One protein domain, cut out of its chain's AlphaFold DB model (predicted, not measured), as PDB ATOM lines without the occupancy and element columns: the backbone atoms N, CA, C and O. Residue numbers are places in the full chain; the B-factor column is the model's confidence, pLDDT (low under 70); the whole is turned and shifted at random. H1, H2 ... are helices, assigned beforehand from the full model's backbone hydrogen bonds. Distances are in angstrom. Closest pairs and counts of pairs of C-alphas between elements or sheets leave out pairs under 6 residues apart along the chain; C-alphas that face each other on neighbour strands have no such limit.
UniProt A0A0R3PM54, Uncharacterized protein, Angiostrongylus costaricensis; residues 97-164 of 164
ATOM      1  N   ASP A  97     -47.370  24.131   2.136       97.56
ATOM      2  CA  ASP A  97     -47.411  22.716   1.770       97.56
ATOM      3  C   ASP A  97     -47.484  21.844   3.031       97.56
ATOM      4  O   ASP A  97     -48.256  20.890   3.081       97.56
ATOM      5  N   LYS A  98     -46.700  22.169   4.069       97.06
ATOM      6  CA  LYS A  98     -46.686  21.403   5.326       97.06
ATOM      7  C   LYS A  98     -48.020  21.491   6.051       97.06
ATOM      8  O   LYS A  98     -48.527  20.455   6.475       97.06
ATOM      9  N   ASP A  99     -48.585  22.687   6.167       97.62
ATOM     10  CA  ASP A  99     -49.884  22.893   6.809       97.62
ATOM     11  C   ASP A  99     -50.983  22.120   6.069       97.62
ATOM     12  O   ASP A  99     -51.786  21.424   6.693       97.62
ATOM     13  N   THR A 100     -50.961  22.156   4.734       97.81
ATOM     14  CA  THR A 100     -51.902  21.406   3.892       97.81
ATOM     15  C   THR A 100     -51.743  19.897   4.077       97.81
ATOM     16  O   THR A 100     -52.724  19.193   4.304       97.81
ATOM     17  N   LEU A 101     -50.514  19.375   4.040       95.81
ATOM     18  CA  LEU A 101     -50.256  17.942   4.221       95.81
ATOM     19  C   LEU A 101     -50.675  17.450   5.610       95.81
ATOM     20  O   LEU A 101     -51.196  16.341   5.726       95.81
ATOM     21  N   LEU A 102     -50.490  18.261   6.656       95.38
ATOM     22  CA  LEU A 102     -50.965  17.943   8.004       95.38
ATOM     23  C   LEU A 102     -52.494  17.863   8.061       95.38
ATOM     24  O   LEU A 102     -53.023  16.934   8.670       95.38
ATOM     25  N   GLN A 103     -53.199  18.789   7.404       96.69
ATOM     26  CA  GLN A 103     -54.662  18.759   7.315       96.69
ATOM     27  C   GLN A 103     -55.157  17.514   6.569       96.69
ATOM     28  O   GLN A 103     -56.017  16.805   7.087       96.69
ATOM     29  N   LEU A 104     -54.574  17.207   5.406       93.88
ATOM     30  CA  LEU A 104     -54.930  16.029   4.607       93.88
ATOM     31  C   LEU A 104     -54.664  14.726   5.370       93.88
ATOM     32  O   LEU A 104     -55.507  13.833   5.397       93.88
ATOM     33  N   HIS A 105     -53.521  14.628   6.051       90.44
ATOM     34  CA  HIS A 105     -53.197  13.472   6.884       90.44
ATOM     35  C   HIS A 105     -54.176  13.315   8.056       90.44
ATOM     36  O   HIS A 105     -54.616  12.203   8.337       90.44
ATOM     37  N   ALA A 106     -54.549  14.410   8.726       91.12
ATOM     38  CA  ALA A 106     -55.532  14.379   9.808       91.12
ATOM     39  C   ALA A 106     -56.947  14.012   9.320       91.12
ATOM     40  O   ALA A 106     -57.695  13.370  10.056       91.12
ATOM     41  N   GLY A 107     -57.304  14.396   8.089       91.69
ATOM     42  CA  GLY A 107     -58.568  14.040   7.437       91.69
ATOM     43  C   GLY A 107     -58.618  12.616   6.874       91.69
ATOM     44  O   GLY A 107     -59.703  12.112   6.595       91.69
ATOM     45  N   GLY A 108     -57.468  11.943   6.741       90.50
ATOM     46  CA  GLY A 108     -57.365  10.645   6.065       90.50
ATOM     47  C   GLY A 108     -57.391  10.743   4.534       90.50
ATOM     48  O   GLY A 108     -57.552   9.730   3.851       90.50
ATOM     49  N   ASP A 109     -57.197  11.941   3.982       92.94
ATOM     50  CA  ASP A 109     -57.232  12.239   2.547       92.94
ATOM     51  C   ASP A 109     -55.890  11.890   1.875       92.94
ATOM     52  O   ASP A 109     -55.190  12.731   1.302       92.94
ATOM     53  N   PHE A 110     -55.493  10.615   1.958       88.56
ATOM     54  CA  PHE A 110     -54.167  10.153   1.526       88.56
ATOM     55  C   PHE A 110     -53.918  10.273   0.015       88.56
ATOM     56  O   PHE A 110     -52.765  10.363  -0.409       88.56
ATOM     57  N   HIS A 111     -54.978  10.297  -0.799       89.94
ATOM     58  CA  HIS A 111     -54.861  10.518  -2.241       89.94
ATOM     59  C   HIS A 111     -54.371  11.941  -2.547       89.94
ATOM     60  O   HIS A 111     -53.339  12.115  -3.192       89.94
ATOM     61  N   GLU A 112     -55.049  12.954  -2.007       92.62
ATOM     62  CA  GLU A 112     -54.659  14.363  -2.154       92.62
ATOM     63  C   GLU A 112     -53.296  14.639  -1.512       92.62
ATOM     64  O   GLU A 112     -52.473  15.376  -2.062       92.62
ATOM     65  N   TYR A 113     -53.009  13.983  -0.383       92.00
ATOM     66  CA  TYR A 113     -51.687  14.023   0.243       92.00
ATOM     67  C   TYR A 113     -50.597  13.562  -0.737       92.00
ATOM     68  O   TYR A 113     -49.594  14.255  -0.935       92.00
ATOM     69  N   ALA A 114     -50.797  12.404  -1.377       90.62
ATOM     70  CA  ALA A 114     -49.848  11.866  -2.343       90.62
ATOM     71  C   ALA A 114     -49.713  12.790  -3.562       90.62
ATOM     72  O   ALA A 114     -48.591  13.079  -3.981       90.62
ATOM     73  N   LEU A 115     -50.826  13.306  -4.091       92.19
ATOM     74  CA  LEU A 115     -50.821  14.235  -5.220       92.19
ATOM     75  C   LEU A 115     -49.981  15.482  -4.944       92.19
ATOM     76  O   LEU A 115     -49.129  15.833  -5.762       92.19
ATOM     77  N   LEU A 116     -50.170  16.128  -3.791       94.50
ATOM     78  CA  LEU A 116     -49.387  17.304  -3.417       94.50
ATOM     79  C   LEU A 116     -47.896  16.962  -3.284       94.50
ATOM     80  O   LEU A 116     -47.051  17.661  -3.852       94.50
ATOM     81  N   LEU A 117     -47.565  15.866  -2.596       92.81
ATOM     82  CA  LEU A 117     -46.179  15.447  -2.391       92.81
ATOM     83  C   LEU A 117     -45.466  15.164  -3.723       92.81
ATOM     84  O   LEU A 117     -44.366  15.667  -3.953       92.81
ATOM     85  N   PHE A 118     -46.093  14.396  -4.618       92.56
ATOM     86  CA  PHE A 118     -45.519  14.063  -5.923       92.56
ATOM     87  C   PHE A 118     -45.473  15.263  -6.869       92.56
ATOM     88  O   PHE A 118     -44.505  15.408  -7.614       92.56
ATOM     89  N   LYS A 119     -46.453  16.171  -6.800       94.00
ATOM     90  CA  LYS A 119     -46.405  17.441  -7.532       94.00
ATOM     91  C   LYS A 119     -45.154  18.236  -7.158       94.00
ATOM     92  O   LYS A 119     -44.383  18.592  -8.045       94.00
ATOM     93  N   ARG A 120     -44.909  18.453  -5.859       96.25
ATOM     94  CA  ARG A 120     -43.690  19.136  -5.386       96.25
ATOM     95  C   ARG A 120     -42.431  18.373  -5.751       96.25
ATOM     96  O   ARG A 120     -41.424  18.977  -6.110       96.25
ATOM     97  N   LEU A 121     -42.481  17.044  -5.689       95.56
ATOM     98  CA  LEU A 121     -41.356  16.201  -6.060       95.56
ATOM     99  C   LEU A 121     -40.942  16.455  -7.512       95.56
ATOM    100  O   LEU A 121     -39.771  16.710  -7.760       95.56
ATOM    101  N   PHE A 122     -41.882  16.452  -8.456       94.81
ATOM    102  CA  PHE A 122     -41.582  16.628  -9.880       94.81
ATOM    103  C   PHE A 122     -41.255  18.072 -10.295       94.81
ATOM    104  O   PHE A 122     -40.776  18.277 -11.409       94.81
ATOM    105  N   GLU A 123     -41.433  19.052  -9.405       94.88
ATOM    106  CA  GLU A 123     -40.913  20.418  -9.570       94.88
ATOM    107  C   GLU A 123     -39.386  20.496  -9.334       94.88
ATOM    108  O   GLU A 123     -38.742  21.469  -9.734       94.88
ATOM    109  N   LEU A 124     -38.773  19.471  -8.724       95.81
ATOM    110  CA  LEU A 124     -37.325  19.409  -8.512       95.81
ATOM    111  C   LEU A 124     -36.552  19.038  -9.798       95.81
ATOM    112  O   LEU A 124     -37.077  18.377 -10.698       95.81
ATOM    113  N   PRO A 125     -35.245  19.365  -9.883       96.44
ATOM    114  CA  PRO A 125     -34.376  18.860 -10.946       96.44
ATOM    115  C   PRO A 125     -34.346  17.322 -11.001       96.44
ATOM    116  O   PRO A 125     -34.279  16.683  -9.952       96.44
ATOM    117  N   LYS A 126     -34.274  16.725 -12.207       96.19
ATOM    118  CA  LYS A 126     -34.289  15.254 -12.441       96.19
ATOM    119  C   LYS A 126     -33.490  14.452 -11.406       96.19
ATOM    120  O   LYS A 126     -34.002  13.510 -10.814       96.19
ATOM    121  N   GLN A 127     -32.236  14.834 -11.167       97.19
ATOM    122  CA  GLN A 127     -31.359  14.104 -10.245       97.19
ATOM    123  C   GLN A 127     -31.827  14.170  -8.783       97.19
ATOM    124  O   GLN A 127     -31.683  13.200  -8.040       97.19
ATOM    125  N   GLN A 128     -32.430  15.285  -8.369       97.56
ATOM    126  CA  GLN A 128     -33.024  15.416  -7.039       97.56
ATOM    127  C   GLN A 128     -34.307  14.591  -6.918       97.56
ATOM    128  O   GLN A 128     -34.491  13.951  -5.889       97.56
ATOM    129  N   VAL A 129     -35.131  14.524  -7.970       97.06
ATOM    130  CA  VAL A 129     -36.313  13.642  -8.022       97.06
ATOM    131  C   VAL A 129     -35.914  12.188  -7.810       97.06
ATOM    132  O   VAL A 129     -36.407  11.550  -6.885       97.06
ATOM    133  N   ILE A 130     -34.979  11.683  -8.617       97.69
ATOM    134  CA  ILE A 130     -34.497  10.295  -8.532       97.69
ATOM    135  C   ILE A 130     -33.930  10.017  -7.134       97.69
ATOM    136  O   ILE A 130     -34.289   9.028  -6.497       97.69
ATOM    137  N   THR A 131     -33.096  10.923  -6.615       97.50
ATOM    138  CA  THR A 131     -32.511  10.789  -5.272       97.50
ATOM    139  C   THR A 131     -33.583  10.750  -4.180       97.50
ATOM    140  O   THR A 131     -33.505   9.931  -3.265       97.50
ATOM    141  N   ALA A 132     -34.588  11.622  -4.260       95.75
ATOM    142  CA  ALA A 132     -35.673  11.685  -3.291       95.75
ATOM    143  C   ALA A 132     -36.581  10.447  -3.366       95.75
ATOM    144  O   ALA A 132     -36.903   9.884  -2.325       95.75
ATOM    145  N   LEU A 133     -36.913   9.961  -4.567       94.94
ATOM    146  CA  LEU A 133     -37.661   8.715  -4.755       94.94
ATOM    147  C   LEU A 133     -36.941   7.527  -4.110       94.94
ATOM    148  O   LEU A 133     -37.544   6.813  -3.312       94.94
ATOM    149  N   ARG A 134     -35.634   7.363  -4.368       95.19
ATOM    150  CA  ARG A 134     -34.819   6.320  -3.717       95.19
ATOM    151  C   ARG A 134     -34.826   6.464  -2.196       95.19
ATOM    152  O   ARG A 134     -34.986   5.475  -1.486       95.19
ATOM    153  N   TYR A 135     -34.691   7.691  -1.690       93.44
ATOM    154  CA  TYR A 135     -34.715   7.957  -0.251       93.44
ATOM    155  C   TYR A 135     -36.063   7.591   0.394       93.44
ATOM    156  O   TYR A 135     -36.081   6.988   1.466       93.44
ATOM    157  N   PHE A 136     -37.179   7.894  -0.272       90.38
ATOM    158  CA  PHE A 136     -38.530   7.536   0.177       90.38
ATOM    159  C   PHE A 136     -38.886   6.057  -0.052       90.38
ATOM    160  O   PHE A 136     -39.919   5.604   0.430       90.38
ATOM    161  N   GLY A 137     -38.032   5.288  -0.735       90.75
ATOM    162  CA  GLY A 137     -38.233   3.859  -0.994       90.75
ATOM    163  C   GLY A 137     -38.915   3.529  -2.327       90.75
ATOM    164  O   GLY A 137     -39.089   2.350  -2.632       90.75
ATOM    165  N   TYR A 138     -39.223   4.528  -3.157       92.12
ATOM    166  CA  TYR A 138     -39.784   4.385  -4.507       92.12
ATOM    167  C   TYR A 138     -38.692   4.047  -5.537       92.12
ATOM    168  O   TYR A 138     -38.433   4.796  -6.481       92.12
ATOM    169  N   ASN A 139     -37.972   2.942  -5.315       93.69
ATOM    170  CA  ASN A 139     -36.827   2.565  -6.151       93.69
ATOM    171  C   ASN A 139     -37.242   2.256  -7.595       93.69
ATOM    172  O   ASN A 139     -36.573   2.709  -8.514       93.69
ATOM    173  N   ALA A 140     -38.374   1.575  -7.796       94.31
ATOM    174  CA  ALA A 140     -38.868   1.243  -9.132       94.31
ATOM    175  C   ALA A 140     -39.234   2.499  -9.942       94.31
ATOM    176  O   ALA A 140     -38.932   2.590 -11.130       94.31
ATOM    177  N   GLU A 141     -39.857   3.492  -9.303       94.31
ATOM    178  CA  GLU A 141     -40.142   4.791  -9.913       94.31
ATOM    179  C   GLU A 141     -38.859   5.555 -10.233       94.31
ATOM    180  O   GLU A 141     -38.762   6.181 -11.287       94.31
ATOM    181  N   ALA A 142     -37.873   5.505  -9.333       96.62
ATOM    182  CA  ALA A 142     -36.581   6.137  -9.549       96.62
ATOM    183  C   ALA A 142     -35.861   5.530 -10.761       96.62
ATOM    184  O   ALA A 142     -35.431   6.284 -11.633       96.62
ATOM    185  N   ASP A 143     -35.795   4.199 -10.843       96.94
ATOM    186  CA  ASP A 143     -35.179   3.465 -11.953       96.94
ATOM    187  C   ASP A 143     -35.908   3.779 -13.274       96.94
ATOM    188  O   ASP A 143     -35.282   4.164 -14.261       96.94
ATOM    189  N   PHE A 144     -37.248   3.757 -13.265       96.19
ATOM    190  CA  PHE A 144     -38.070   4.118 -14.424       96.19
ATOM    191  C   PHE A 144     -37.777   5.531 -14.954       96.19
ATOM    192  O   PHE A 144     -37.688   5.734 -16.165       96.19
ATOM    193  N   LEU A 145     -37.630   6.524 -14.070       96.38
ATOM    194  CA  LEU A 145     -37.310   7.898 -14.471       96.38
ATOM    195  C   LEU A 145     -35.845   8.077 -14.889       96.38
ATOM    196  O   LEU A 145     -35.534   8.943 -15.717       96.38
ATOM    197  N   GLU A 146     -34.934   7.317 -14.287       97.25
ATOM    198  CA  GLU A 146     -33.508   7.371 -14.581       97.25
ATOM    199  C   GLU A 146     -33.226   6.878 -16.002       97.25
ATOM    200  O   GLU A 146     -32.596   7.611 -16.773       97.25
ATOM    201  N   GLU A 147     -33.795   5.723 -16.358       96.38
ATOM    202  CA  GLU A 147     -33.618   5.018 -17.634       96.38
ATOM    203  C   GLU A 147     -34.478   5.576 -18.783       96.38
ATOM    204  O   GLU A 147     -34.282   5.219 -19.945       96.38
ATOM    205  N   ALA A 148     -35.426   6.471 -18.492       96.00
ATOM    206  CA  ALA A 148     -36.318   7.027 -19.503       96.00
ATOM    207  C   ALA A 148     -35.577   7.869 -20.559       96.00
ATOM    208  O   ALA A 148     -34.977   8.900 -20.241       96.00
ATOM    209  N   GLU A 149     -35.750   7.506 -21.836       95.75
ATOM    210  CA  GLU A 149     -35.288   8.302 -22.987       95.75
ATOM    211  C   GLU A 149     -35.883   9.722 -22.979       95.75
ATOM    212  O   GLU A 149     -35.190  10.702 -23.245       95.75
ATOM    213  N   CYS A 150     -37.165   9.844 -22.615       96.00
ATOM    214  CA  CYS A 150     -37.855  11.118 -22.412       96.00
ATOM    215  C   CYS A 150     -38.295  11.257 -20.949       96.00
ATOM    216  O   CYS A 150     -39.363  10.777 -20.559       96.00
ATOM    217  N   TYR A 151     -37.496  11.956 -20.138       94.31
ATOM    218  CA  TYR A 151     -37.787  12.168 -18.714       94.31
ATOM    219  C   TYR A 151     -39.142  12.852 -18.474       94.31
ATOM    220  O   TYR A 151     -39.929  12.385 -17.657       94.31
ATOM    221  N   SER A 152     -39.460  13.921 -19.210       94.06
ATOM    222  CA  SER A 152     -40.737  14.634 -19.057       94.06
ATOM    223  C   SER A 152     -41.939  13.756 -19.415       94.06
ATOM    224  O   SER A 152     -42.940  13.766 -18.704       94.06
ATOM    225  N   CYS A 153     -41.830  12.936 -20.464       95.56
ATOM    226  CA  CYS A 153     -42.860  11.967 -20.833       95.56
ATOM    227  C   CYS A 153     -43.072  10.923 -19.722       95.56
ATOM    228  O   CYS A 153     -44.205  10.553 -19.420       95.56
ATOM    229  N   ALA A 154     -41.982  10.451 -19.108       95.50
ATOM    230  CA  ALA A 154     -42.033   9.497 -18.007       95.50
ATOM    231  C   ALA A 154     -42.670  10.106 -16.744       95.50
ATOM    232  O   ALA A 154     -43.516   9.463 -16.127       95.50
ATOM    233  N   VAL A 155     -42.354  11.364 -16.415       93.62
ATOM    234  CA  VAL A 155     -42.995  12.107 -15.315       93.62
ATOM    235  C   VAL A 155     -44.500  12.263 -15.534       93.62
ATOM    236  O   VAL A 155     -45.264  12.068 -14.591       93.62
ATOM    237  N   ILE A 156     -44.946  12.556 -16.763       92.38
ATOM    238  CA  ILE A 156     -46.380  12.646 -17.090       92.38
ATOM    239  C   ILE A 156     -47.066  11.302 -16.829       92.38
ATOM    240  O   ILE A 156     -48.038  11.251 -16.082       92.38
ATOM    241  N   ARG A 157     -46.514  10.199 -17.352       92.75
ATOM    242  CA  ARG A 157     -47.068   8.850 -17.133       92.75
ATOM    243  C   ARG A 157     -47.117   8.470 -15.655       92.75
ATOM    244  O   ARG A 157     -48.070   7.836 -15.210       92.75
ATOM    245  N   LEU A 158     -46.083   8.835 -14.898       91.00
ATOM    246  CA  LEU A 158     -46.022   8.550 -13.471       91.00
ATOM    247  C   LEU A 158     -47.070   9.366 -12.701       91.00
ATOM    248  O   LEU A 158     -47.790   8.802 -11.882       91.00
ATOM    249  N   SER A 159     -47.214  10.652 -13.026       87.25
ATOM    250  CA  SER A 159     -48.246  11.535 -12.464       87.25
ATOM    251  C   SER A 159     -49.660  11.027 -12.759       87.25
ATOM    252  O   SER A 159     -50.490  10.958 -11.859       87.25
ATOM    253  N   GLU A 160     -49.923  10.593 -13.995       87.44
ATOM    254  CA  GLU A 160     -51.210  10.003 -14.393       87.44
ATOM    255  C   GLU A 160     -51.536   8.715 -13.637       87.44
ATOM    256  O   GLU A 160     -52.706   8.405 -13.431       87.44
ATOM    257  N   ARG A 161     -50.519   7.940 -13.245       87.12
ATOM    258  CA  ARG A 161     -50.703   6.719 -12.456       87.12
ATOM    259  C   ARG A 161     -51.015   7.023 -10.994       87.12
ATOM    260  O   ARG A 161     -51.772   6.280 -10.391       87.12
ATOM    261  N   ILE A 162     -50.427   8.083 -10.441       79.44
ATOM    262  CA  ILE A 162     -50.667   8.524  -9.057       79.44
ATOM    263  C   ILE A 162     -52.059   9.158  -8.919       79.44
ATOM    264  O   ILE A 162     -52.698   9.003  -7.886       79.44
ATOM    265  N   GLY A 163     -52.538   9.851  -9.957       74.38
ATOM    266  CA  GLY A 163     -53.860  10.488  -9.969       74.38
ATOM    267  C   GLY A 163     -55.046   9.579 -10.306       74.38
ATOM    268  O   GLY A 163     -56.128  10.102 -10.556       74.38
ATOM    269  N   ARG A 164     -54.859   8.257 -10.363       72.06
ATOM    270  CA  ARG A 164     -55.932   7.260 -10.534       72.06
ATOM    271  C   ARG A 164     -56.156   6.504  -9.237       72.06
ATOM    272  O   ARG A 164     -57.325   6.140  -8.999       72.06
TER     273      ARG A 164
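What this domain is: This is residues 97 to 164 of the 164 residues of an uncharacterized protein of Angiostrongylus costaricensis (UniProt A0A0R3PM54). Five helices fold back and forth into an elongated body: H2 and H5 run side by side in opposite ways, the hairpin of H3 and H4 packs at one end, and H1 folds back on H2 at the other. The printed part has 68 residues with five named helices, H1 to H5 in chain order, and no named strand; the class is all helix. It is compact, with a radius of gyration of the C-alphas of 12.5 A and spans of 38 by 23 by 18 A.

Where its parts are: H1, residues 97 to 107, begins with C-alpha 97 at (-47.411, 22.716, 1.770) and is 15.2 A long. H2, residues 110 to 122, is 18.2 A long. H3, residues 126 to 136, is 15.4 A long and begins with C-alpha 126 at (-34.289, 15.254, -12.441). H4, residues 139 to 147, is 12.2 A long. H5, residues 151 to 162, is 16.5 A long and ends with C-alpha 162 at (-50.667, 8.524, -9.057).

How they stand to each other: H2 is the hub, touching H1, H3 and H5. H1 and H2 form a helical hairpin at a shallow tilt of 20 degrees; their closest C-alphas, of Leu 101 and Tyr 113, are 5.8 A apart. H2 and H3, also a hairpin, only just touch, with 3 pairs of C-alphas within 8 A, through residues 121 to 122 of H2 alone; the closest C-alphas are those of Leu 121 and Val 129, 6.0 A. H3 and H4 form a hairpin at 15 degrees, a shallow tilt, with C-alphas 130 and 142 closest at 4.8 A. H4 and H5 form another, at a shallow tilt of 28 degrees, with C-alphas 145 and 151 closest at 6.0 A. H5 touches H2 at a shallow tilt of 7 degrees, opposite ways, the closest C-alphas being those of Leu 115 and Ile 162, 6.9 A. H1 is apart from H3, H4 and H5. In each of the five helices every O i to N i+4 pair is within hydrogen-bond range.

The domain as a whole: The two C-alphas farthest apart, of Ala 106 and Glu 149, are 39.0 A apart. The printed part has no cut, and the four links are tight. Mean pLDDT of the printed part is 93.3, and no printed residue is under 70.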